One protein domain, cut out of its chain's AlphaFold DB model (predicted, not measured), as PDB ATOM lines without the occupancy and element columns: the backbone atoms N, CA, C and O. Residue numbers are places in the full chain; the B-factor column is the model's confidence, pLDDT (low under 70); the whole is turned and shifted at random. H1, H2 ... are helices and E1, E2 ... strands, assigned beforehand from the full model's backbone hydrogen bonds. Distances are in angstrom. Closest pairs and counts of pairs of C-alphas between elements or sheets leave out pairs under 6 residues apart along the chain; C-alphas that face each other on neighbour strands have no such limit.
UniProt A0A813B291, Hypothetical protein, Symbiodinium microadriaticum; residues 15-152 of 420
ATOM      1  N   SER A  15      -2.320  13.204  56.129       63.16
ATOM      2  CA  SER A  15      -3.586  12.695  55.589       63.16
ATOM      3  C   SER A  15      -3.841  13.077  54.128       63.16
ATOM      4  O   SER A  15      -4.632  12.423  53.466       63.16
ATOM      5  N   GLU A  16      -3.226  14.140  53.616       66.31
ATOM      6  CA  GLU A  16      -3.320  14.565  52.212       66.31
ATOM      7  C   GLU A  16      -2.224  13.911  51.357       66.31
ATOM      8  O   GLU A  16      -2.460  13.627  50.186       66.31
ATOM      9  N   LYS A  17      -1.063  13.593  51.951       68.69
ATOM     10  CA  LYS A  17       0.048  12.876  51.297       68.69
ATOM     11  C   LYS A  17      -0.295  11.410  51.011       68.69
ATOM     12  O   LYS A  17       0.006  10.894  49.940       68.69
ATOM     13  N   GLY A  18      -0.965  10.742  51.951       63.47
ATOM     14  CA  GLY A  18      -1.341   9.326  51.851       63.47
ATOM     15  C   GLY A  18      -2.709   9.040  51.230       63.47
ATOM     16  O   GLY A  18      -3.136   7.883  51.244       63.47
ATOM     17  N   CYS A  19      -3.365  10.065  50.670       80.38
ATOM     18  CA  CYS A  19      -4.787  10.135  50.323       80.38
ATOM     19  C   CYS A  19      -5.723  10.402  51.509       80.38
ATOM     20  O   CYS A  19      -5.748   9.670  52.499       80.38
ATOM     21  N   HIS A  20      -6.560  11.433  51.358       71.50
ATOM     22  CA  HIS A  20      -7.525  11.809  52.382       71.50
ATOM     23  C   HIS A  20      -8.565  10.696  52.551       71.50
ATOM     24  O   HIS A  20      -9.143  10.213  51.580       71.50
ATOM     25  N   TRP A  21      -8.867  10.309  53.791       73.62
ATOM     26  CA  TRP A  21      -9.862   9.266  54.086       73.62
ATOM     27  C   TRP A  21     -11.259   9.588  53.520       73.62
ATOM     28  O   TRP A  21     -12.051   8.685  53.280       73.62
ATOM     29  N   THR A  22     -11.557  10.865  53.255       79.50
ATOM     30  CA  THR A  22     -12.806  11.309  52.601       79.50
ATOM     31  C   THR A  22     -12.704  11.449  51.079       79.50
ATOM     32  O   THR A  22     -13.664  11.915  50.455       79.50
ATOM     33  N   SER A  23     -11.556  11.133  50.476       87.69
ATOM     34  CA  SER A  23     -11.390  11.159  49.026       87.69
ATOM     35  C   SER A  23     -12.350  10.166  48.385       87.69
ATOM     36  O   SER A  23     -12.523   9.034  48.845       87.69
ATOM     37  N   ARG A  24     -12.986  10.622  47.310       90.38
ATOM     38  CA  ARG A  24     -13.973   9.862  46.552       90.38
ATOM     39  C   ARG A  24     -13.675  10.013  45.069       90.38
ATOM     40  O   ARG A  24     -13.456  11.133  44.614       90.38
ATOM     41  N   LEU A  25     -13.686   8.909  44.332       89.88
ATOM     42  CA  LEU A  25     -13.749   8.948  42.874       89.88
ATOM     43  C   LEU A  25     -15.192   8.731  42.476       89.88
ATOM     44  O   LEU A  25     -15.770   7.701  42.812       89.88
ATOM     45  N   LYS A  26     -15.760   9.718  41.793       88.75
ATOM     46  CA  LYS A  26     -17.093   9.646  41.212       88.75
ATOM     47  C   LYS A  26     -16.954   9.439  39.719       88.75
ATOM     48  O   LYS A  26     -16.112  10.080  39.096       88.75
ATOM     49  N   PHE A  27     -17.788   8.580  39.164       84.12
ATOM     50  CA  PHE A  27     -17.860   8.360  37.728       84.12
ATOM     51  C   PHE A  27     -19.295   8.079  37.322       84.12
ATOM     52  O   PHE A  27     -20.101   7.571  38.105       84.12
ATOM     53  N   GLU A  28     -19.594   8.421  36.079       82.25
ATOM     54  CA  GLU A  28     -20.902   8.258  35.477       82.25
ATOM     55  C   GLU A  28     -20.779   7.273  34.315       82.25
ATOM     56  O   GLU A  28     -19.999   7.471  33.386       82.25
ATOM     57  N   LEU A  29     -21.517   6.167  34.399       73.31
ATOM     58  CA  LEU A  29     -21.579   5.167  33.344       73.31
ATOM     59  C   LEU A  29     -22.880   5.317  32.577       73.31
ATOM     60  O   LEU A  29     -23.936   4.938  33.082       73.31
ATOM     61  N   CYS A  30     -22.793   5.813  31.349       77.06
ATOM     62  CA  CYS A  30     -23.939   5.932  30.458       77.06
ATOM     63  C   CYS A  30     -24.054   4.716  29.531       77.06
ATOM     64  O   CYS A  30     -23.117   4.381  28.803       77.06
ATOM     65  N   GLY A  31     -25.203   4.041  29.581       77.62
ATOM     66  CA  GLY A  31     -25.686   3.131  28.541       77.62
ATOM     67  C   GLY A  31     -26.557   3.868  27.518       77.62
ATOM     68  O   GLY A  31     -26.626   5.093  27.535       77.62
ATOM     69  N   GLU A  32     -27.237   3.121  26.641       82.38
ATOM     70  CA  GLU A  32     -28.075   3.699  25.572       82.38
ATOM     71  C   GLU A  32     -29.211   4.583  26.116       82.38
ATOM     72  O   GLU A  32     -29.466   5.645  25.556       82.38
ATOM     73  N   ASP A  33     -29.816   4.201  27.250       86.25
ATOM     74  CA  ASP A  33     -31.000   4.886  27.793       86.25
ATOM     75  C   ASP A  33     -30.827   5.461  29.212       86.25
ATOM     76  O   ASP A  33     -31.703   6.182  29.681       86.25
ATOM     77  N   ASN A  34     -29.740   5.146  29.931       81.25
ATOM     78  CA  ASN A  34     -29.560   5.554  31.333       81.25
ATOM     79  C   ASN A  34     -28.090   5.776  31.698       81.25
ATOM     80  O   ASN A  34     -27.223   5.011  31.273       81.25
ATOM     81  N   CYS A  35     -27.833   6.762  32.558       80.00
ATOM     82  CA  CYS A  35     -26.543   6.962  33.210       80.00
ATOM     83  C   CYS A  35     -26.622   6.568  34.688       80.00
ATOM     84  O   CYS A  35     -27.576   6.908  35.389       80.00
ATOM     85  N   HIS A  36     -25.618   5.837  35.164       79.25
ATOM     86  CA  HIS A  36     -25.491   5.426  36.554       79.25
ATOM     87  C   HIS A  36     -24.284   6.119  37.185       79.25
ATOM     88  O   HIS A  36     -23.143   5.872  36.787       79.25
ATOM     89  N   GLU A  37     -24.530   6.970  38.183       81.25
ATOM     90  CA  GLU A  37     -23.463   7.511  39.025       81.25
ATOM     91  C   GLU A  37     -22.985   6.428  39.993       81.25
ATOM     92  O   GLU A  37     -23.768   5.670  40.569       81.25
ATOM     93  N   SER A  38     -21.675   6.363  40.162       83.44
ATOM     94  CA  SER A  38     -21.011   5.423  41.049       83.44
ATOM     95  C   SER A  38     -19.922   6.142  41.825       83.44
ATOM     96  O   SER A  38     -19.362   7.133  41.349       83.44
ATOM     97  N   GLU A  39     -19.566   5.604  42.987       89.31
ATOM     98  CA  GLU A  39     -18.452   6.129  43.764       89.31
ATOM     99  C   GLU A  39     -17.551   5.035  44.340       89.31
ATOM    100  O   GLU A  39     -18.014   3.997  44.817       89.31
ATOM    101  N   ILE A  40     -16.245   5.309  44.339       91.56
ATOM    102  CA  ILE A  40     -15.240   4.570  45.107       91.56
ATOM    103  C   ILE A  40     -14.773   5.475  46.240       91.56
ATOM    104  O   ILE A  40     -14.246   6.566  46.010       91.56
ATOM    105  N   LEU A  41     -14.956   5.012  47.475       92.31
ATOM    106  CA  LEU A  41     -14.461   5.688  48.670       92.31
ATOM    107  C   LEU A  41     -13.059   5.175  48.988       92.31
ATOM    108  O   LEU A  41     -12.875   3.972  49.190       92.31
ATOM    109  N   ALA A  42     -12.083   6.081  49.071       93.00
ATOM    110  CA  ALA A  42     -10.681   5.706  49.240       93.00
ATOM    111  C   ALA A  42     -10.450   4.859  50.500       93.00
ATOM    112  O   ALA A  42      -9.791   3.827  50.419       93.00
ATOM    113  N   PHE A  43     -11.046   5.232  51.641       92.62
ATOM    114  CA  PHE A  43     -10.887   4.479  52.893       92.62
ATOM    115  C   PHE A  43     -11.475   3.058  52.824       92.62
ATOM    116  O   PHE A  43     -10.915   2.128  53.402       92.62
ATOM    117  N   ASP A  44     -12.603   2.870  52.126       93.00
ATOM    118  CA  ASP A  44     -13.235   1.553  52.006       93.00
ATOM    119  C   ASP A  44     -12.406   0.653  51.087       93.00
ATOM    120  O   ASP A  44     -12.116  -0.491  51.436       93.00
ATOM    121  N   PHE A  45     -11.944   1.201  49.960       94.81
ATOM    122  CA  PHE A  45     -11.058   0.501  49.035       94.81
ATOM    123  C   PHE A  45      -9.714   0.139  49.686       94.81
ATOM    124  O   PHE A  45      -9.244  -0.991  49.540       94.81
ATOM    125  N   GLN A  46      -9.125   1.056  50.459       95.19
ATOM    126  CA  GLN A  46      -7.908   0.826  51.242       95.19
ATOM    127  C   GLN A  46      -8.093  -0.324  52.235       95.19
ATOM    128  O   GLN A  46      -7.290  -1.256  52.248       95.19
ATOM    129  N   ARG A  47      -9.169  -0.287  53.032       94.75
ATOM    130  CA  ARG A  47      -9.499  -1.330  54.011       94.75
ATOM    131  C   ARG A  47      -9.661  -2.695  53.342       94.75
ATOM    132  O   ARG A  47      -8.989  -3.637  53.745       94.75
ATOM    133  N   LYS A  48     -10.490  -2.788  52.294       94.50
ATOM    134  CA  LYS A  48     -10.702  -4.034  51.530       94.50
ATOM    135  C   LYS A  48      -9.397  -4.569  50.941       94.50
ATOM    136  O   LYS A  48      -9.158  -5.773  50.963       94.50
ATOM    137  N   SER A  49      -8.548  -3.678  50.429       96.06
ATOM    138  CA  SER A  49      -7.246  -4.050  49.871       96.06
ATOM    139  C   SER A  49      -6.318  -4.612  50.948       96.06
ATOM    140  O   SER A  49      -5.690  -5.642  50.719       96.06
ATOM    141  N   TRP A  50      -6.246  -3.985  52.127       96.38
ATOM    142  CA  TRP A  50      -5.475  -4.516  53.254       96.38
ATOM    143  C   TRP A  50      -5.990  -5.874  53.709       96.38
ATOM    144  O   TRP A  50      -5.203  -6.815  53.763       96.38
ATOM    145  N   ASP A  51      -7.295  -5.996  53.956       95.12
ATOM    146  CA  ASP A  51      -7.905  -7.262  54.368       95.12
ATOM    147  C   ASP A  51      -7.554  -8.389  53.375       95.12
ATOM    148  O   ASP A  51      -7.111  -9.469  53.775       95.12
ATOM    149  N   PHE A  52      -7.643  -8.106  52.071       95.44
ATOM    150  CA  PHE A  52      -7.266  -9.048  51.019       95.44
ATOM    151  C   PHE A  52      -5.769  -9.409  51.027       95.44
ATOM    152  O   PHE A  52      -5.419 -10.592  50.973       95.44
ATOM    153  N   TYR A  53      -4.868  -8.423  51.067       95.62
ATOM    154  CA  TYR A  53      -3.421  -8.670  50.995       95.62
ATOM    155  C   TYR A  53      -2.836  -9.262  52.284       95.62
ATOM    156  O   TYR A  53      -1.805  -9.931  52.219       95.62
ATOM    157  N   GLU A  54      -3.505  -9.091  53.426       94.81
ATOM    158  CA  GLU A  54      -3.199  -9.786  54.683       94.81
ATOM    159  C   GLU A  54      -3.679 -11.248  54.697       94.81
ATOM    160  O   GLU A  54      -3.438 -11.969  55.664       94.81
ATOM    161  N   GLY A  55      -4.339 -11.710  53.631       90.75
ATOM    162  CA  GLY A  55      -4.808 -13.088  53.512       90.75
ATOM    163  C   GLY A  55      -6.073 -13.378  54.318       90.75
ATOM    164  O   GLY A  55      -6.362 -14.543  54.595       90.75
ATOM    165  N   ARG A  56      -6.845 -12.348  54.691       91.50
ATOM    166  CA  ARG A  56      -8.173 -12.559  55.272       91.50
ATOM    167  C   ARG A  56      -9.095 -13.145  54.201       91.50
ATOM    168  O   ARG A  56      -8.939 -12.897  53.004       91.50
ATOM    169  N   SER A  57     -10.069 -13.944  54.632       87.88
ATOM    170  CA  SER A  57     -11.065 -14.567  53.750       87.88
ATOM    171  C   SER A  57     -12.127 -13.550  53.309       87.88
ATOM    172  O   SER A  57     -13.306 -13.725  53.588       87.88
ATOM    173  N   THR A  58     -11.705 -12.452  52.679       91.44
ATOM    174  CA  THR A  58     -12.569 -11.354  52.226       91.44
ATOM    175  C   THR A  58     -12.559 -11.238  50.709       91.44
ATOM    176  O   THR A  58     -11.551 -11.540  50.062       91.44
ATOM    177  N   ALA A  59     -13.664 -10.762  50.138       91.94
ATOM    178  CA  ALA A  59     -13.757 -10.452  48.719       91.94
ATOM    179  C   ALA A  59     -12.690  -9.416  48.294       91.94
ATOM    180  O   ALA A  59     -12.574  -8.366  48.936       91.94
ATOM    181  N   PRO A  60     -11.907  -9.668  47.228       93.94
ATOM    182  CA  PRO A  60     -11.008  -8.661  46.679       93.94
ATOM    183  C   PRO A  60     -11.813  -7.535  46.005       93.94
ATOM    184  O   PRO A  60     -12.814  -7.825  45.343       93.94
ATOM    185  N   PRO A  61     -11.380  -6.262  46.094       94.19
ATOM    186  CA  PRO A  61     -12.098  -5.134  45.496       94.19
ATOM    187  C   PRO A  61     -11.812  -5.014  43.984       94.19
ATOM    188  O   PRO A  61     -11.242  -4.035  43.499       94.19
ATOM    189  N   LEU A  62     -12.144  -6.073  43.236       92.38
ATOM    190  CA  LEU A  62     -11.843  -6.200  41.808       92.38
ATOM    191  C   LEU A  62     -12.664  -5.266  40.931       92.38
ATOM    192  O   LEU A  62     -12.150  -4.802  39.920       92.38
ATOM    193  N   GLU A  63     -13.912  -4.983  41.300       89.75
ATOM    194  CA  GLU A  63     -14.717  -4.016  40.553       89.75
ATOM    195  C   GLU A  63     -14.121  -2.618  40.703       89.75
ATOM    196  O   GLU A  63     -13.870  -1.961  39.701       89.75
ATOM    197  N   GLU A  64     -13.797  -2.181  41.922       92.12
ATOM    198  CA  GLU A  64     -13.158  -0.884  42.154       92.12
ATOM    199  C   GLU A  64     -11.828  -0.762  41.385       92.12
ATOM    200  O   GLU A  64     -11.594   0.240  40.707       92.12
ATOM    201  N   ALA A  65     -10.992  -1.805  41.418       94.00
ATOM    202  CA  ALA A  65      -9.759  -1.868  40.635       94.00
ATOM    203  C   ALA A  65     -10.025  -1.798  39.119       94.00
ATOM    204  O   ALA A  65      -9.322  -1.090  38.394       94.00
ATOM    205  N   ALA A  66     -11.062  -2.493  38.644       90.25
ATOM    206  CA  ALA A  66     -11.440  -2.491  37.240       90.25
ATOM    207  C   ALA A  66     -11.920  -1.114  36.768       90.25
ATOM    208  O   ALA A  66     -11.552  -0.658  35.686       90.25
ATOM    209  N   PHE A  67     -12.692  -0.424  37.605       89.31
ATOM    210  CA  PHE A  67     -13.139   0.936  37.343       89.31
ATOM    211  C   PHE A  67     -11.976   1.911  37.235       89.31
ATOM    212  O   PHE A  67     -11.906   2.644  36.251       89.31
ATOM    213  N   ILE A  68     -11.040   1.872  38.186       92.75
ATOM    214  CA  ILE A  68      -9.815   2.683  38.139       92.75
ATOM    215  C   ILE A  68      -9.086   2.455  36.814       92.75
ATOM    216  O   ILE A  68      -8.723   3.411  36.139       92.75
ATOM    217  N   MET A  69      -8.925   1.198  36.398       90.94
ATOM    218  CA  MET A  69      -8.250   0.866  35.145       90.94
ATOM    219  C   MET A  69      -9.001   1.343  33.892       90.94
ATOM    220  O   MET A  69      -8.377   1.647  32.876       90.94
ATOM    221  N   SER A  70     -10.332   1.395  33.947       88.81
ATOM    222  CA  SER A  70     -11.171   1.824  32.824       88.81
ATOM    223  C   SER A  70     -11.201   3.342  32.602       88.81
ATOM    224  O   SER A  70     -11.710   3.784  31.572       88.81
ATOM    225  N   MET A  71     -10.654   4.138  33.531       90.06
ATOM    226  CA  MET A  71     -10.639   5.600  33.428       90.06
ATOM    227  C   MET A  71      -9.841   6.080  32.204       90.06
ATOM    228  O   MET A  71      -8.779   5.523  31.895       90.06
ATOM    229  N   PRO A  72     -10.292   7.150  31.523       90.56
ATOM    230  CA  PRO A  72      -9.465   7.876  30.569       90.56
ATOM    231  C   PRO A  72      -8.124   8.294  31.200       90.56
ATOM    232  O   PRO A  72      -8.096   8.635  32.383       90.56
ATOM    233  N   PRO A  73      -7.011   8.327  30.440       91.69
ATOM    234  CA  PRO A  73      -5.695   8.666  30.990       91.69
ATOM    235  C   PRO A  73      -5.648  10.000  31.749       91.69
ATOM    236  O   PRO A  73      -4.986  10.093  32.779       91.69
ATOM    237  N   GLU A  74      -6.376  11.014  31.271       92.19
ATOM    238  CA  GLU A  74      -6.468  12.329  31.923       92.19
ATOM    239  C   GLU A  74      -7.184  12.250  33.279       92.19
ATOM    240  O   GLU A  74      -6.705  12.797  34.272       92.19
ATOM    241  N   GLU A  75      -8.294  11.511  33.352       92.19
ATOM    242  CA  GLU A  75      -9.038  11.294  34.598       92.19
ATOM    243  C   GLU A  75      -8.243  10.445  35.590       92.19
ATOM    244  O   GLU A  75      -8.214  10.755  36.779       92.19
ATOM    245  N   MET A  76      -7.551   9.410  35.108       94.12
ATOM    246  CA  MET A  76      -6.669   8.588  35.935       94.12
ATOM    247  C   MET A  76      -5.518   9.415  36.513       94.12
ATOM    248  O   MET A  76      -5.164   9.237  37.678       94.12
ATOM    249  N   HIS A  77      -4.948  10.338  35.732       94.00
ATOM    250  CA  HIS A  77      -3.922  11.255  36.219       94.00
ATOM    251  C   HIS A  77      -4.469  12.182  37.312       94.00
ATOM    252  O   HIS A  77      -3.874  12.258  38.383       94.00
ATOM    253  N   GLY A  78      -5.643  12.789  37.106       92.25
ATOM    254  CA  GLY A  78      -6.300  13.591  38.144       92.25
ATOM    255  C   GLY A  78      -6.643  12.776  39.400       92.25
ATOM    256  O   GLY A  78      -6.429  13.225  40.525       92.25
ATOM    257  N   ALA A  79      -7.110  11.535  39.236       92.94
ATOM    258  CA  ALA A  79      -7.351  10.614  40.346       92.94
ATOM    259  C   ALA A  79      -6.057  10.271  41.103       92.94
ATOM    260  O   ALA A  79      -6.074  10.158  42.330       92.94
ATOM    261  N   PHE A  80      -4.938  10.137  40.389       94.19
ATOM    262  CA  PHE A  80      -3.623   9.890  40.969       94.19
ATOM    263  C   PHE A  80      -3.118  11.098  41.768       94.19
ATOM    264  O   PHE A  80      -2.623  10.910  42.876       94.19
ATOM    265  N   GLU A  81      -3.302  12.324  41.271       91.00
ATOM    266  CA  GLU A  81      -2.953  13.551  42.005       91.00
ATOM    267  C   GLU A  81      -3.762  13.715  43.304       91.00
ATOM    268  O   GLU A  81      -3.247  14.232  44.299       91.00
ATOM    269  N   LEU A  82      -5.022  13.263  43.301       90.31
ATOM    270  CA  LEU A  82      -5.919  13.303  44.460       90.31
ATOM    271  C   LEU A  82      -5.666  12.172  45.465       90.31
ATOM    272  O   LEU A  82      -5.805  12.364  46.675       90.31
ATOM    273  N   CYS A  83      -5.391  10.962  44.976       94.06
ATOM    274  CA  CYS A  83      -5.279   9.762  45.797       94.06
ATOM    275  C   CYS A  83      -4.354   8.718  45.146       94.06
ATOM    276  O   CYS A  83      -4.828   7.715  44.593       94.06
ATOM    277  N   PRO A  84      -3.026   8.895  45.244       94.38
ATOM    278  CA  PRO A  84      -2.078   8.030  44.547       94.38
ATOM    279  C   PRO A  84      -2.162   6.571  45.014       94.38
ATOM    280  O   PRO A  84      -2.059   5.651  44.203       94.38
ATOM    281  N   GLY A  85      -2.417   6.347  46.309       94.69
ATOM    282  CA  GLY A  85      -2.512   5.009  46.897       94.69
ATOM    283  C   GLY A  85      -3.654   4.177  46.322       94.69
ATOM    284  O   GLY A  85      -3.457   2.997  46.027       94.69
ATOM    285  N   MET A  86      -4.811   4.798  46.074       95.81
ATOM    286  CA  MET A  86      -5.957   4.140  45.444       95.81
ATOM    287  C   MET A  86      -5.648   3.754  44.000       95.81
ATOM    288  O   MET A  86      -5.860   2.601  43.632       95.81
ATOM    289  N   VAL A  87      -5.105   4.680  43.200       96.44
ATOM    290  CA  VAL A  87      -4.787   4.406  41.789       96.44
ATOM    291  C   VAL A  87      -3.725   3.317  41.668       96.44
ATOM    292  O   VAL A  87      -3.943   2.329  40.972       96.44
ATOM    293  N   ILE A  88      -2.607   3.439  42.388       97.44
ATOM    294  CA  ILE A  88      -1.517   2.456  42.336       97.44
ATOM    295  C   ILE A  88      -2.000   1.081  42.812       97.44
ATOM    296  O   ILE A  88      -1.761   0.084  42.135       97.44
ATOM    297  N   THR A  89      -2.709   1.005  43.944       97.56
ATOM    298  CA  THR A  89      -3.209  -0.278  44.471       97.56
ATOM    299  C   THR A  89      -4.245  -0.906  43.535       97.56
ATOM    300  O   THR A  89      -4.205  -2.116  43.311       97.56
ATOM    301  N   GLY A  90      -5.131  -0.099  42.941       96.94
ATOM    302  CA  GLY A  90      -6.094  -0.550  41.934       96.94
ATOM    303  C   GLY A  90      -5.420  -1.110  40.686       96.94
ATOM    304  O   GLY A  90      -5.765  -2.204  40.249       96.94
ATOM    305  N   LEU A  91      -4.397  -0.429  40.164       97.00
ATOM    306  CA  LEU A  91      -3.609  -0.922  39.034       97.00
ATOM    307  C   LEU A  91      -2.875  -2.228  39.368       97.00
ATOM    308  O   LEU A  91      -2.844  -3.132  38.541       97.00
ATOM    309  N   LEU A  92      -2.323  -2.371  40.576       97.31
ATOM    310  CA  LEU A  92      -1.661  -3.611  41.003       97.31
ATOM    311  C   LEU A  92      -2.643  -4.788  41.129       97.31
ATOM    312  O   LEU A  92      -2.337  -5.884  40.660       97.31
ATOM    313  N   LEU A  93      -3.833  -4.560  41.696       96.12
ATOM    314  CA  LEU A  93      -4.905  -5.563  41.755       96.12
ATOM    315  C   LEU A  93      -5.380  -5.969  40.355       96.12
ATOM    316  O   LEU A  93      -5.512  -7.159  40.069       96.12
ATOM    317  N   ALA A  94      -5.606  -4.987  39.479       94.50
ATOM    318  CA  ALA A  94      -5.977  -5.237  38.092       94.50
ATOM    319  C   ALA A  94      -4.880  -6.033  37.375       94.50
ATOM    320  O   ALA A  94      -5.180  -7.022  36.717       94.50
ATOM    321  N   ALA A  95      -3.607  -5.680  37.569       94.12
ATOM    322  CA  ALA A  95      -2.488  -6.421  37.006       94.12
ATOM    323  C   ALA A  95      -2.478  -7.884  37.436       94.12
ATOM    324  O   ALA A  95      -2.440  -8.767  36.584       94.12
ATOM    325  N   GLU A  96      -2.564  -8.153  38.738       92.88
ATOM    326  CA  GLU A  96      -2.597  -9.522  39.247       92.88
ATOM    327  C   GLU A  96      -3.783 -10.321  38.670       92.88
ATOM    328  O   GLU A  96      -3.618 -11.481  38.289       92.88
ATOM    329  N   ALA A  97      -4.965  -9.710  38.546       93.00
ATOM    330  CA  ALA A  97      -6.138 -10.366  37.971       93.00
ATOM    331  C   ALA A  97      -6.026 -10.585  36.448       93.00
ATOM    332  O   ALA A  97      -6.472 -11.604  35.928       93.00
ATOM    333  N   MET A  98      -5.434  -9.649  35.709       90.81
ATOM    334  CA  MET A  98      -5.325  -9.725  34.249       90.81
ATOM    335  C   MET A  98      -4.231 -10.676  33.779       90.81
ATOM    336  O   MET A  98      -4.417 -11.356  32.772       90.81
ATOM    337  N   LEU A  99      -3.125 -10.782  34.520       87.00
ATOM    338  CA  LEU A  99      -2.034 -11.716  34.215       87.00
ATOM    339  C   LEU A  99      -2.510 -13.176  34.176       87.00
ATOM    340  O   LEU A  99      -1.854 -14.027  33.587       87.00
ATOM    341  N   PHE A 100      -3.659 -13.485  34.776       83.62
ATOM    342  CA  PHE A 100      -4.235 -14.819  34.724       83.62
ATOM    343  C   PHE A 100      -4.812 -15.187  33.349       83.62
ATOM    344  O   PHE A 100      -4.798 -16.360  32.987       83.62
ATOM    345  N   SER A 101      -5.332 -14.221  32.593       81.00
ATOM    346  CA  SER A 101      -6.211 -14.475  31.438       81.00
ATOM    347  C   SER A 101      -5.947 -13.591  30.229       81.00
ATOM    348  O   SER A 101      -6.599 -13.780  29.208       81.00
ATOM    349  N   MET A 102      -5.002 -12.659  30.286       82.19
ATOM    350  CA  MET A 102      -4.617 -11.852  29.133       82.19
ATOM    351  C   MET A 102      -3.145 -12.046  28.777       82.19
ATOM    352  O   MET A 102      -2.296 -12.087  29.670       82.19
ATOM    353  N   PRO A 103      -2.818 -12.137  27.473       69.69
ATOM    354  CA  PRO A 103      -1.438 -11.999  27.044       69.69
ATOM    355  C   PRO A 103      -0.938 -10.587  27.400       69.69
ATOM    356  O   PRO A 103      -1.746  -9.657  27.498       69.69
ATOM    357  N   PRO A 104       0.380 -10.393  27.572       70.50
ATOM    358  CA  PRO A 104       0.945  -9.065  27.761       70.50
ATOM    359  C   PRO A 104       0.479  -8.127  26.637       70.50
ATOM    360  O   PRO A 104       0.714  -8.407  25.462       70.50
ATOM    361  N   SER A 105      -0.208  -7.041  26.992       74.62
ATOM    362  CA  SER A 105      -0.687  -6.015  26.059       74.62
ATOM    363  C   SER A 105       0.002  -4.675  26.329       74.62
ATOM    364  O   SER A 105       0.644  -4.493  27.368       74.62
ATOM    365  N   ASP A 106      -0.160  -3.716  25.412       58.12
ATOM    366  CA  ASP A 106       0.401  -2.362  25.543       58.12
ATOM    367  C   ASP A 106      -0.108  -1.630  26.798       58.12
ATOM    368  O   ASP A 106       0.595  -0.799  27.378       58.12
ATOM    369  N   ARG A 107      -1.318  -1.964  27.267       67.06
ATOM    370  CA  ARG A 107      -1.863  -1.473  28.539       67.06
ATOM    371  C   ARG A 107      -1.516  -2.449  29.649       67.06
ATOM    372  O   ARG A 107      -2.372  -3.180  30.135       67.06
ATOM    373  N   ASN A 108      -0.248  -2.442  30.044       88.56
ATOM    374  CA  ASN A 108       0.230  -3.237  31.164       88.56
ATOM    375  C   ASN A 108       0.018  -2.471  32.491       88.56
ATOM    376  O   ASN A 108       0.823  -1.590  32.819       88.56
ATOM    377  N   PRO A 109      -1.029  -2.787  33.281       92.94
ATOM    378  CA  PRO A 109      -1.316  -2.084  34.534       92.94
ATOM    379  C   PRO A 109      -0.180  -2.199  35.561       92.94
ATOM    380  O   PRO A 109       0.038  -1.262  36.329       92.94
ATOM    381  N   LEU A 110       0.611  -3.284  35.537       93.94
ATOM    382  CA  LEU A 110       1.797  -3.414  36.389       93.94
ATOM    383  C   LEU A 110       2.851  -2.366  36.019       93.94
ATOM    384  O   LEU A 110       3.428  -1.732  36.901       93.94
ATOM    385  N   GLN A 111       3.090  -2.158  34.722       94.00
ATOM    386  CA  GLN A 111       4.040  -1.147  34.262       94.00
ATOM    387  C   GLN A 111       3.559   0.266  34.603       94.00
ATOM    388  O   GLN A 111       4.357   1.085  35.051       94.00
ATOM    389  N   MET A 112       2.261   0.544  34.458       95.19
ATOM    390  CA  MET A 112       1.681   1.830  34.858       95.19
ATOM    391  C   MET A 112       1.845   2.091  36.359       95.19
ATOM    392  O   MET A 112       2.317   3.160  36.744       95.19
ATOM    393  N   ALA A 113       1.527   1.107  37.208       96.94
ATOM    394  CA  ALA A 113       1.723   1.214  38.653       96.94
ATOM    395  C   ALA A 113       3.191   1.501  39.009       96.94
ATOM    396  O   ALA A 113       3.473   2.376  39.829       96.94
ATOM    397  N   LYS A 114       4.138   0.818  38.347       96.69
ATOM    398  CA  LYS A 114       5.581   1.057  38.515       96.69
ATOM    399  C   LYS A 114       5.991   2.471  38.114       96.69
ATOM    400  O   LYS A 114       6.736   3.102  38.858       96.69
ATOM    401  N   SER A 115       5.494   2.982  36.989       96.44
ATOM    402  CA  SER A 115       5.782   4.349  36.539       96.44
ATOM    403  C   SER A 115       5.279   5.396  37.538       96.44
ATOM    404  O   SER A 115       6.020   6.316  37.876       96.44
ATOM    405  N   TYR A 116       4.064   5.236  38.075       96.75
ATOM    406  CA  TYR A 116       3.537   6.133  39.111       96.75
ATOM    407  C   TYR A 116       4.348   6.069  40.412       96.75
ATOM    408  O   TYR A 116       4.642   7.106  41.006       96.75
ATOM    409  N   LEU A 117       4.771   4.873  40.833       97.00
ATOM    410  CA  LEU A 117       5.637   4.709  42.004       97.00
ATOM    411  C   LEU A 117       7.004   5.372  41.820       97.00
ATOM    412  O   LEU A 117       7.490   6.040  42.732       97.00
ATOM    413  N   GLN A 118       7.616   5.211  40.645       97.44
ATOM    414  CA  GLN A 118       8.885   5.857  40.306       97.44
ATOM    415  C   GLN A 118       8.751   7.379  40.283       97.44
ATOM    416  O   GLN A 118       9.621   8.070  40.810       97.44
ATOM    417  N   PHE A 119       7.653   7.891  39.721       96.56
ATOM    418  CA  PHE A 119       7.358   9.318  39.720       96.56
ATOM    419  C   PHE A 119       7.257   9.872  41.146       96.56
ATOM    420  O   PHE A 119       7.958  10.832  41.447       96.56
ATOM    421  N   LEU A 120       6.468   9.247  42.035       94.94
ATOM    422  CA  LEU A 120       6.355   9.676  43.441       94.94
ATOM    423  C   LEU A 120       7.698   9.644  44.160       94.94
ATOM    424  O   LEU A 120       8.048  10.587  44.856       94.94
ATOM    425  N   PHE A 121       8.470   8.571  43.979       96.44
ATOM    426  CA  PHE A 121       9.779   8.456  44.611       96.44
ATOM    427  C   PHE A 121      10.737   9.573  44.164       96.44
ATOM    428  O   PHE A 121      11.487  10.093  44.989       96.44
ATOM    429  N   ALA A 122      10.702   9.948  42.883       96.69
ATOM    430  CA  ALA A 122      11.542  11.006  42.331       96.69
ATOM    431  C   ALA A 122      11.061  12.421  42.696       96.69
ATOM    432  O   ALA A 122      11.892  13.312  42.861       96.69
ATOM    433  N   SER A 123       9.746  12.639  42.803       95.38
ATOM    434  CA  SER A 123       9.164  13.956  43.085       95.38
ATOM    435  C   SER A 123       9.093  14.275  44.580       95.38
ATOM    436  O   SER A 123       9.389  15.400  44.973       95.38
ATOM    437  N   SER A 124       8.733  13.300  45.422       94.19
ATOM    438  CA  SER A 124       8.589  13.467  46.869       94.19
ATOM    439  C   SER A 124       8.789  12.149  47.620       94.19
ATOM    440  O   SER A 124       7.895  11.304  47.732       94.19
ATOM    441  N   ARG A 125       9.975  11.987  48.219       94.25
ATOM    442  CA  ARG A 125      10.301  10.790  49.008       94.25
ATOM    443  C   ARG A 125       9.357  10.589  50.199       94.25
ATOM    444  O   ARG A 125       9.005   9.456  50.502       94.25
ATOM    445  N   GLU A 126       8.939  11.674  50.844       92.38
ATOM    446  CA  GLU A 126       8.038  11.622  51.999       92.38
ATOM    447  C   GLU A 126       6.634  11.122  51.616       92.38
ATOM    448  O   GLU A 126       6.066  10.286  52.318       92.38
ATOM    449  N   GLU A 127       6.082  11.579  50.485       90.75
ATOM    450  CA  GLU A 127       4.795  11.083  49.975       90.75
ATOM    451  C   GLU A 127       4.882   9.604  49.599       90.75
ATOM    452  O   GLU A 127       3.987   8.830  49.939       90.75
ATOM    453  N   TYR A 128       5.982   9.194  48.959       94.88
ATOM    454  CA  TYR A 128       6.248   7.788  48.665       94.88
ATOM    455  C   TYR A 128       6.275   6.933  49.942       94.88
ATOM    456  O   TYR A 128       5.571   5.925  50.012       94.88
ATOM    457  N   ASP A 129       7.044   7.343  50.958       94.62
ATOM    458  CA  ASP A 129       7.176   6.610  52.223       94.62
ATOM    459  C   ASP A 129       5.837   6.554  52.993       94.62
ATOM    460  O   ASP A 129       5.465   5.514  53.545       94.62
ATOM    461  N   THR A 130       5.051   7.634  52.952       92.06
ATOM    462  CA  THR A 130       3.696   7.671  53.529       92.06
ATOM    463  C   THR A 130       2.771   6.687  52.808       92.06
ATOM    464  O   THR A 130       2.119   5.857  53.443       92.06
ATOM    465  N   LEU A 131       2.756   6.712  51.473       93.88
ATOM    466  CA  LEU A 131       1.924   5.846  50.640       93.88
ATOM    467  C   LEU A 131       2.189   4.359  50.891       93.88
ATOM    468  O   LEU A 131       1.235   3.610  51.105       93.88
ATOM    469  N   ILE A 132       3.456   3.929  50.914       95.44
ATOM    470  CA  ILE A 132       3.805   2.518  51.160       95.44
ATOM    471  C   ILE A 132       3.453   2.054  52.580       95.44
ATOM    472  O   ILE A 132       3.269   0.857  52.791       95.44
ATOM    473  N   SER A 133       3.375   2.973  53.549       93.88
ATOM    474  CA  SER A 133       2.977   2.651  54.925       93.88
ATOM    475  C   SER A 133       1.459   2.528  55.076       93.88
ATOM    476  O   SER A 133       0.971   1.691  55.832       93.88
ATOM    477  N   MET A 134       0.706   3.338  54.328       94.00
ATOM    478  CA  MET A 134      -0.749   3.416  54.432       94.00
ATOM    479  C   MET A 134      -1.471   2.436  53.511       94.00
ATOM    480  O   MET A 134      -2.606   2.061  53.796       94.00
ATOM    481  N   TRP A 135      -0.862   2.025  52.402       95.88
ATOM    482  CA  TRP A 135      -1.490   1.173  51.393       95.88
ATOM    483  C   TRP A 135      -0.701  -0.122  51.194       95.88
ATOM    484  O   TRP A 135       0.525  -0.111  51.308       95.88
ATOM    485  N   PRO A 136      -1.355  -1.234  50.811       97.12
ATOM    486  CA  PRO A 136      -0.698  -2.528  50.614       97.12
ATOM    487  C   PRO A 136       0.069  -2.605  49.277       97.12
ATOM    488  O   PRO A 136       0.057  -3.618  48.578       97.12
ATOM    489  N   VAL A 137       0.729  -1.514  48.888       97.00
ATOM    490  CA  VAL A 137       1.393  -1.336  47.592       97.00
ATOM    491  C   VAL A 137       2.524  -2.341  47.415       97.00
ATOM    492  O   VAL A 137       2.637  -2.965  46.364       97.00
ATOM    493  N   LEU A 138       3.340  -2.548  48.451       97.44
ATOM    494  CA  LEU A 138       4.463  -3.485  48.379       97.44
ATOM    495  C   LEU A 138       3.984  -4.940  48.272       97.44
ATOM    496  O   LEU A 138       4.606  -5.747  47.585       97.44
ATOM    497  N   GLN A 139       2.884  -5.285  48.944       97.38
ATOM    498  CA  GLN A 139       2.251  -6.601  48.867       97.38
ATOM    499  C   GLN A 139       1.681  -6.835  47.465       97.38
ATOM    500  O   GLN A 139       1.959  -7.877  46.868       97.38
ATOM    501  N   GLY A 140       0.950  -5.854  46.929       96.50
ATOM    502  CA  GLY A 140       0.391  -5.907  45.581       96.50
ATOM    503  C   GLY A 140       1.455  -5.990  44.496       96.50
ATOM    504  O   GLY A 140       1.354  -6.829  43.606       96.50
ATOM    505  N   GLN A 141       2.524  -5.196  44.602       96.56
ATOM    506  CA  GLN A 141       3.629  -5.241  43.649       96.56
ATOM    507  C   GLN A 141       4.293  -6.618  43.636       96.56
ATOM    508  O   GLN A 141       4.435  -7.199  42.562       96.56
ATOM    509  N   ARG A 142       4.643  -7.165  44.810       96.25
ATOM    510  CA  ARG A 142       5.251  -8.502  44.902       96.25
ATOM    511  C   ARG A 142       4.356  -9.573  44.286       96.25
ATOM    512  O   ARG A 142       4.830 -10.356  43.475       96.25
ATOM    513  N   ARG A 143       3.058  -9.589  44.612       94.06
ATOM    514  CA  ARG A 143       2.122 -10.585  44.064       94.06
ATOM    515  C   ARG A 143       1.939 -10.461  42.555       94.06
ATOM    516  O   ARG A 143       1.920 -11.482  41.873       94.06
ATOM    517  N   ALA A 144       1.833  -9.243  42.027       92.50
ATOM    518  CA  ALA A 144       1.722  -9.021  40.589       92.50
ATOM    519  C   ALA A 144       3.008  -9.432  39.845       92.50
ATOM    520  O   ALA A 144       2.939 -10.042  38.780       92.50
ATOM    521  N   GLU A 145       4.185  -9.153  40.410       91.94
ATOM    522  CA  GLU A 145       5.472  -9.595  39.859       91.94
ATOM    523  C   GLU A 145       5.630 -11.120  39.915       91.94
ATOM    524  O   GLU A 145       6.013 -11.732  38.915       91.94
ATOM    525  N   ASP A 146       5.262 -11.745  41.035       89.69
ATOM    526  CA  ASP A 146       5.253 -13.199  41.191       89.69
ATOM    527  C   ASP A 146       4.310 -13.851  40.172       89.69
ATOM    528  O   ASP A 146       4.696 -14.810  39.499       89.69
ATOM    529  N   ALA A 147       3.095 -13.321  40.005       86.62
ATOM    530  CA  ALA A 147       2.143 -13.788  39.000       86.62
ATOM    531  C   ALA A 147       2.720 -13.665  37.580       86.62
ATOM    532  O   ALA A 147       2.648 -14.617  36.802       86.62
ATOM    533  N   ASN A 148       3.370 -12.539  37.273       87.62
ATOM    534  CA  ASN A 148       4.013 -12.311  35.982       87.62
ATOM    535  C   ASN A 148       5.176 -13.285  35.726       87.62
ATOM    536  O   ASN A 148       5.353 -13.750  34.606       87.62
ATOM    537  N   SER A 149       5.949 -13.641  36.757       86.25
ATOM    538  CA  SER A 149       7.047 -14.610  36.627       86.25
ATOM    539  C   SER A 149       6.558 -16.035  36.322       86.25
ATOM    540  O   SER A 149       7.211 -16.775  35.585       86.25
ATOM    541  N   ARG A 150       5.379 -16.417  36.837       80.94
ATOM    542  CA  ARG A 150       4.791 -17.753  36.632       80.94
ATOM    543  C   ARG A 150       4.276 -17.969  35.213       80.94
ATOM    544  O   ARG A 150       4.288 -19.104  34.746       80.94
ATOM    545  N   LEU A 151       3.885 -16.903  34.512       80.56
ATOM    546  CA  LEU A 151       3.454 -16.970  33.108       80.56
ATOM    547  C   LEU A 151       4.522 -17.560  32.179       80.56
ATOM    548  O   LEU A 151       4.197 -18.131  31.143       80.56
ATOM    549  N   SER A 152       5.803 -17.461  32.540       69.75
ATOM    550  CA  SER A 152       6.902 -17.974  31.718       69.75
ATOM    551  C   SER A 152       7.117 -19.493  31.825       69.75
ATOM    552  O   SER A 152       7.966 -20.025  31.115       69.75
TER     553      SER A 152
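Overview. This is residues 15 to 152 of the 420 residues of the protein "Hypothetical protein" of Symbiodinium microadriaticum (UniProt A0A813B291). A cluster of helices is built round H4, which runs through the middle: H5 and H7 lie along it, H2 crosses it, H1 and H3 pack on its residues 86 to 89, and H6 packs on H5. A hairpin of two strands, E1 and E2, reaches out from this body as an arm, with its turn at the far end. The printed part has 138 residues and is mostly helix, with E1, E2 and then H1 to H7 along the chain; the sheet, order E1 - E2, is antiparallel. It is compact, with a radius of gyration of the C-alphas of 14.7 A and spans of 43 by 37 by 32 A.

Arrangement. Begin at E1, residues 24 to 30, and E2, residues 35 to 41: this antiparallel hairpin has N 25 and O 40 at 2.9 A and N 38 and O 27 at 2.9 A, within hydrogen-bond range. Next look at H4, residues 84 to 98, the hub. H1, residues 42 to 53, touches H4 residues 86 to 89 alone, with C-alphas 42 and 86 closest at 6.3 A. H2, residues 62 to 70, touches H4 about perpendicular at 76 degrees, with C-alphas 65 and 90 closest at 4.1 A. H3, residues 73 to 82, touches H4 residues 86 to 88 alone, with C-alphas 80 and 87 closest at 5.7 A. H4, H5, residues 109 to 123, and H7, residues 137 to 152, form an up and down bundle, each running against the one before it. H4 and H5, a helical hairpin, touch at a shallow tilt of 25 degrees, with C-alphas 88 and 113 closest at 5.1 A; H4 and H7 touch at 23 degrees, also shallow, with C-alphas 96 and 144 closest at 4.6 A. H6, residues 125 to 134, touches H5 residues 117 to 121 alone, with C-alphas 121 and 128 closest at 5.4 A. E2 and H7 are apart. In H1 to H6 every O i to N i+4 pair is within hydrogen-bond range; in H7 11 of 12 are.

Along the chain. Find C-alpha 24 at (-13.973, 9.862, 46.552), where E1 starts its 19.3 A; E2 spans 19.7 A. H1, H2 and H3 measure 16.2, 12.1 and 14.2 A. From C-alpha 84 at (-2.078, 8.030, 44.547) H4 runs 20.8 A. H5 spans 21.0 A, H6 14.3 A, and H7 23.6 A to C-alpha 152 at (6.902, -17.974, 31.718).

Size, cuts and confidence. The C-alphas of Asp 33 and Arg 125 are the farthest apart, at 46.8 A. The printed part has no cut and no long link. Its mean pLDDT is 89.5; residues 15 to 18, 103, 106 to 107 and 152 are under 70.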